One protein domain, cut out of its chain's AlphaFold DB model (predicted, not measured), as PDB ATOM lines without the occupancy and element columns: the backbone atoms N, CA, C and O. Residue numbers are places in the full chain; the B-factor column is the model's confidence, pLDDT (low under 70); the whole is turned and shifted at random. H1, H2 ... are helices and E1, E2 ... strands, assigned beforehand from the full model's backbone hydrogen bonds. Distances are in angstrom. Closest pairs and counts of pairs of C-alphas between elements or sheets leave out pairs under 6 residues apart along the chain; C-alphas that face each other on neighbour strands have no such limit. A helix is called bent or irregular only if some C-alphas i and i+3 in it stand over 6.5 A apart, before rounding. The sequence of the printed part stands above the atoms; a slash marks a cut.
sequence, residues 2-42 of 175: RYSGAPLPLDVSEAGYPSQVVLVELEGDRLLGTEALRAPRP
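What this domain is: This is residues 2 to 42 of the 175 residues of a protein of Candidatus Dadabacteria bacterium (UniProt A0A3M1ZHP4). A long, narrow two-stranded hairpin, E1 and E2, makes most of the length, with the short, irregular helix H1 near the end away from the tight turn at residues 28 and 29. Residues 2 to 11, with no named element, begin beside the length of the hairpin and run toward H1, while residues 39 to 42 carry the chain on past the end of E2. The printed part has 41 residues with one named helix and two named strands, in the order H1, E1, E2; the sheet has the order E1 - E2 and is antiparallel, and the class is mixed, helices and strands. The whole is loose, with a radius of gyration of the C-alphas of 12.8 A, and its outline is a rod spanning 40 by 18 by 11 A.

Where its parts are: Strand E1 is residues 20 to 27, 22.9 A from first to last C-alpha, beginning at C-alpha 20 at (138.225, 170.623, 269.703). Strand E2 is residues 30 to 38, 24.6 A long, and ends at C-alpha 38 at (140.555, 173.080, 266.908); with 9 residues it is the longest strand. Helix H1 is residues 12 to 16, 8.9 A from first to last C-alpha, with C-alpha 12 at (134.737, 181.504, 281.837). H1 is irregular: C-alphas 13 and 16 are 7.4 A apart.

How they stand to each other: E1 and E2 are antiparallel neighbours and form a hairpin, with an angle of 161 degrees between their N-to-C directions. The C-alphas of Gln 20 and Arg 38 face each other at 4.4 A, and near the turn those of Glu 27 and Arg 30 face each other at 5.2 A. Within hydrogen-bond range across the pair are, for instance, N 21 and O 37 at 2.8 A and N 30 and O 27 at 3.0 A. The link from E1 to E2 is tight, with 2 residues between them. The link from H1 to E1 is tight too, with 3 residues between them. H1 and E2 are apart. In the backbone of H1, 0 of 1 O i to N i+4 pairs is within hydrogen-bond range, and 1 of 2 O i to N i+3 pairs is.

The domain as a whole: The two C-alphas farthest apart are those of Val 12 and Gly 28, at 40.5 A. The C-alphas of Arg 2 and Pro 42, the first and last printed residues, are 25.8 A apart. The printed part has no cut, and no link between named elements is long. The mean pLDDT of the printed part is 90.2, and no printed residue is under 70; H1 has a mean of 84, E1 and E2 of 95 each.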
ATOM      1  N   ARG A   2     137.868 158.091 274.691       84.50
ATOM      2  CA  ARG A   2     138.355 159.483 274.647       84.50
ATOM      3  C   ARG A   2     137.154 160.422 274.701       84.50
ATOM      4  O   ARG A   2     136.161 160.158 274.032       84.50
ATOM      5  N   TYR A   3     137.272 161.506 275.459       86.19
ATOM      6  CA  TYR A   3     136.293 162.590 275.473       86.19
ATOM      7  C   TYR A   3     136.772 163.717 274.562       86.19
ATOM      8  O   TYR A   3     137.922 164.147 274.655       86.19
ATOM      9  N   SER A   4     135.894 164.188 273.682       83.81
ATOM     10  CA  SER A   4     136.197 165.306 272.779       83.81
ATOM     11  C   SER A   4     136.092 166.667 273.475       83.81
ATOM     12  O   SER A   4     136.698 167.627 273.008       83.81
ATOM     13  N   GLY A   5     135.388 166.733 274.612       86.75
ATOM     14  CA  GLY A   5     135.055 167.986 275.292       86.75
ATOM     15  C   GLY A   5     133.932 168.749 274.586       86.75
ATOM     16  O   GLY A   5     133.361 168.267 273.605       86.75
ATOM     17  N   ALA A   6     133.602 169.935 275.098       86.31
ATOM     18  CA  ALA A   6     132.653 170.837 274.455       86.31
ATOM     19  C   ALA A   6     133.332 171.621 273.308       86.31
ATOM     20  O   ALA A   6     134.484 172.055 273.449       86.31
ATOM     21  N   PRO A   7     132.637 171.846 272.176       85.81
ATOM     22  CA  PRO A   7     133.181 172.611 271.052       85.81
ATOM     23  C   PRO A   7     133.228 174.123 271.324       85.81
ATOM     24  O   PRO A   7     133.870 174.856 270.579       85.81
ATOM     25  N   LEU A   8     132.570 174.587 272.390       86.12
ATOM     26  CA  LEU A   8     132.513 175.978 272.835       86.12
ATOM     27  C   LEU A   8     132.692 176.024 274.361       86.12
ATOM     28  O   LEU A   8     132.288 175.064 275.019       86.12
ATOM     29  N   PRO A   9     133.267 177.104 274.921       86.75
ATOM     30  CA  PRO A   9     133.333 177.291 276.368       86.75
ATOM     31  C   PRO A   9     131.930 177.389 276.973       86.75
ATOM     32  O   PRO A   9     131.103 178.167 276.491       86.75
ATOM     33  N   LEU A  10     131.673 176.627 278.032       86.88
ATOM     34  CA  LEU A  10     130.431 176.688 278.811       86.88
ATOM     35  C   LEU A  10     130.580 177.537 280.079       86.88
ATOM     36  O   LEU A  10     129.583 177.991 280.634       86.88
ATOM     37  N   ASP A  11     131.818 177.778 280.512       86.38
ATOM     38  CA  ASP A  11     132.163 178.618 281.658       86.38
ATOM     39  C   ASP A  11     133.420 179.457 281.353       86.38
ATOM     40  O   ASP A  11     134.279 179.060 280.563       86.38
ATOM     41  N   VAL A  12     133.561 180.621 281.996       85.19
ATOM     42  CA  VAL A  12     134.737 181.504 281.837       85.19
ATOM     43  C   VAL A  12     136.048 180.860 282.306       85.19
ATOM     44  O   VAL A  12     137.130 181.229 281.849       85.19
ATOM     45  N   SER A  13     135.980 179.854 283.180       82.62
ATOM     46  CA  SER A  13     137.132 179.033 283.568       82.62
ATOM     47  C   SER A  13     137.714 178.237 282.395       82.62
ATOM     48  O   SER A  13     138.917 177.968 282.386       82.62
ATOM     49  N   GLU A  14     136.915 177.957 281.363       86.69
ATOM     50  CA  GLU A  14     137.322 177.242 280.148       86.69
ATOM     51  C   GLU A  14     137.981 178.156 279.097       86.69
ATOM     52  O   GLU A  14     138.288 177.704 277.987       86.69
ATOM     53  N   ALA A  15     138.271 179.421 279.433       84.38
ATOM     54  CA  ALA A  15     138.973 180.360 278.554       84.38
ATOM     55  C   ALA A  15     140.267 179.761 277.967       84.38
ATOM     56  O   ALA A  15     140.517 179.878 276.770       84.38
ATOM     57  N   GLY A  16     141.044 179.029 278.773       83.25
ATOM     58  CA  GLY A  16     142.263 178.339 278.329       83.25
ATOM     59  C   GLY A  16     142.051 176.924 277.772       83.25
ATOM     60  O   GLY A  16     143.004 176.308 277.296       83.25
ATOM     61  N   TYR A  17     140.834 176.372 277.838       86.69
ATOM     62  CA  TYR A  17     140.579 174.991 277.425       86.69
ATOM     63  C   TYR A  17     140.693 174.847 275.898       86.69
ATOM     64  O   TYR A  17     140.124 175.650 275.169       86.69
ATOM     65  N   PRO A  18     141.383 173.836 275.360       85.00
ATOM     66  CA  PRO A  18     141.505 173.644 273.920       85.00
ATOM     67  C   PRO A  18     140.248 173.000 273.303       85.00
ATOM     68  O   PRO A  18     140.269 171.815 272.970       85.00
ATOM     69  N   SER A  19     139.164 173.765 273.118       90.38
ATOM     70  CA  SER A  19     137.944 173.269 272.452       90.38
ATOM     71  C   SER A  19     138.277 172.655 271.086       90.38
ATOM     72  O   SER A  19     138.958 173.272 270.257       90.38
ATOM     73  N   GLN A  20     137.832 171.419 270.863       92.06
ATOM     74  CA  GLN A  20     138.225 170.623 269.703       92.06
ATOM     75  C   GLN A  20     137.106 169.690 269.243       92.06
ATOM     76  O   GLN A  20     136.246 169.279 270.020       92.06
ATOM     77  N   VAL A  21     137.183 169.298 267.978       92.62
ATOM     78  CA  VAL A  21     136.472 168.159 267.404       92.62
ATOM     79  C   VAL A  21     137.507 167.076 267.124       92.62
ATOM     80  O   VAL A  21     138.603 167.364 266.649       92.62
ATOM     81  N   VAL A  22     137.182 165.826 267.445       93.69
ATOM     82  CA  VAL A  22     138.077 164.695 267.185       93.69
ATOM     83  C   VAL A  22     137.619 163.981 265.923       93.69
ATOM     84  O   VAL A  22     136.556 163.361 265.923       93.69
ATOM     85  N   LEU A  23     138.429 164.050 264.870       94.81
ATOM     86  CA  LEU A  23     138.274 163.210 263.690       94.81
ATOM     87  C   LEU A  23     138.817 161.819 264.022       94.81
ATOM     88  O   LEU A  23     139.917 161.694 264.557       94.81
ATOM     89  N   VAL A  24     138.032 160.781 263.743       95.31
ATOM     90  CA  VAL A  24     138.406 159.382 263.968       95.31
ATOM     91  C   VAL A  24     138.310 158.653 262.640       95.31
ATOM     92  O   VAL A  24     137.246 158.639 262.023       95.31
ATOM     93  N   GLU A  25     139.408 158.031 262.226       97.06
ATOM     94  CA  GLU A  25     139.477 157.246 260.997       97.06
ATOM     95  C   GLU A  25     139.494 155.755 261.331       97.06
ATOM     96  O   GLU A  25     140.306 155.289 262.137       97.06
ATOM     97  N   LEU A  26     138.586 155.003 260.711       96.81
ATOM     98  CA  LEU A  26     138.398 153.570 260.926       96.81
ATOM     99  C   LEU A  26     138.470 152.839 259.582       96.81
ATOM    100  O   LEU A  26     137.919 153.311 258.588       96.81
ATOM    101  N   GLU A  27     139.085 151.661 259.574       97.12
ATOM    102  CA  GLU A  27     139.050 150.709 258.464       97.12
ATOM    103  C   GLU A  27     138.562 149.361 258.993       97.12
ATOM    104  O   GLU A  27     139.284 148.646 259.689       97.12
ATOM    105  N   GLY A  28     137.299 149.034 258.711       95.12
ATOM    106  CA  GLY A  28     136.647 147.866 259.300       95.12
ATOM    107  C   GLY A  28     136.574 147.970 260.826       95.12
ATOM    108  O   GLY A  28     135.977 148.899 261.366       95.12
ATOM    109  N   ASP A  29     137.177 147.004 261.515       95.25
ATOM    110  CA  ASP A  29     137.293 146.943 262.976       95.25
ATOM    111  C   ASP A  29     138.577 147.606 263.514       95.25
ATOM    112  O   ASP A  29     138.809 147.631 264.726       95.25
ATOM    113  N   ARG A  30     139.404 148.177 262.630       95.94
ATOM    114  CA  ARG A  30     140.690 148.776 262.979       95.94
ATOM    115  C   ARG A  30     140.613 150.298 263.053       95.94
ATOM    116  O   ARG A  30     140.143 150.966 262.139       95.94
ATOM    117  N   LEU A  31     141.186 150.854 264.118       95.81
ATOM    118  CA  LEU A  31     141.480 152.282 264.219       95.81
ATOM    119  C   LEU A  31     142.707 152.638 263.373       95.81
ATOM    120  O   LEU A  31     143.802 152.140 263.644       95.81
ATOM    121  N   LEU A  32     142.517 153.504 262.376       96.69
ATOM    122  CA  LEU A  32     143.597 154.047 261.550       96.69
ATOM    123  C   LEU A  32     144.266 155.247 262.221       96.69
ATOM    124  O   LEU A  32     145.492 155.338 262.236       96.69
ATOM    125  N   GLY A  33     143.477 156.138 262.827       95.81
ATOM    126  CA  GLY A  33     144.016 157.336 263.458       95.81
ATOM    127  C   GLY A  33     142.966 158.204 264.135       95.81
ATOM    128  O   GLY A  33     141.759 158.014 263.982       95.81
ATOM    129  N   THR A  34     143.453 159.173 264.908       95.56
ATOM    130  CA  THR A  34     142.620 160.249 265.443       95.56
ATOM    131  C   THR A  34     143.334 161.581 265.317       95.56
ATOM    132  O   THR A  34     144.496 161.682 265.715       95.56
ATOM    133  N   GLU A  35     142.623 162.610 264.882       95.44
ATOM    134  CA  GLU A  35     143.133 163.972 264.756       95.44
ATOM    135  C   GLU A  35     142.287 164.933 265.597       95.44
ATOM    136  O   GLU A  35     141.067 164.806 265.690       95.44
ATOM    137  N   ALA A  36     142.946 165.881 266.260       93.25
ATOM    138  CA  ALA A  36     142.303 166.931 267.039       93.25
ATOM    139  C   ALA A  36     142.203 168.217 266.213       93.25
ATOM    140  O   ALA A  36     143.187 168.939 266.065       93.25
ATOM    141  N   LEU A  37     141.005 168.531 265.734       93.19
ATOM    142  CA  LEU A  37     140.721 169.749 264.983       93.19
ATOM    143  C   LEU A  37     140.248 170.839 265.948       93.19
ATOM    144  O   LEU A  37     139.269 170.647 266.670       93.19
ATOM    145  N   ARG A  38     140.935 171.986 265.999       91.69
ATOM    146  CA  ARG A  38     140.555 173.080 266.908       91.69
ATOM    147  C   ARG A  38     139.251 173.738 266.471       91.69
ATOM    148  O   ARG A  38     139.093 174.093 265.307       91.69
ATOM    149  N   ALA A  39     138.341 173.921 267.425       90.25
ATOM    150  CA  ALA A  39     137.111 174.661 267.192       90.25
ATOM    151  C   ALA A  39     137.422 176.171 267.127       90.25
ATOM    152  O   ALA A  39     138.102 176.682 268.024       90.25
ATOM    153  N   PRO A  40     136.946 176.898 266.099       88.88
ATOM    154  CA  PRO A  40     137.079 178.349 266.037       88.88
ATOM    155  C   PRO A  40     136.409 179.033 267.233       88.88
ATOM    156  O   PRO A  40     135.350 178.602 267.691       88.88
ATOM    157  N   ARG A  41     137.001 180.132 267.711       86.50
ATOM    158  CA  ARG A  41     136.462 180.941 268.812       86.50
ATOM    159  C   ARG A  41     136.191 182.363 268.331       86.50
ATOM    160  O   ARG A  41     137.127 183.153 268.276       86.50
ATOM    161  N   PRO A  42     134.942 182.683 267.955       86.75
ATOM    162  CA  PRO A  42     134.608 184.003 267.425       86.75
ATOM    163  C   PRO A  42     134.488 185.078 268.513       86.75
ATOM    164  O   PRO A  42     134.544 186.257 268.194       86.75
TER     165      PRO A  42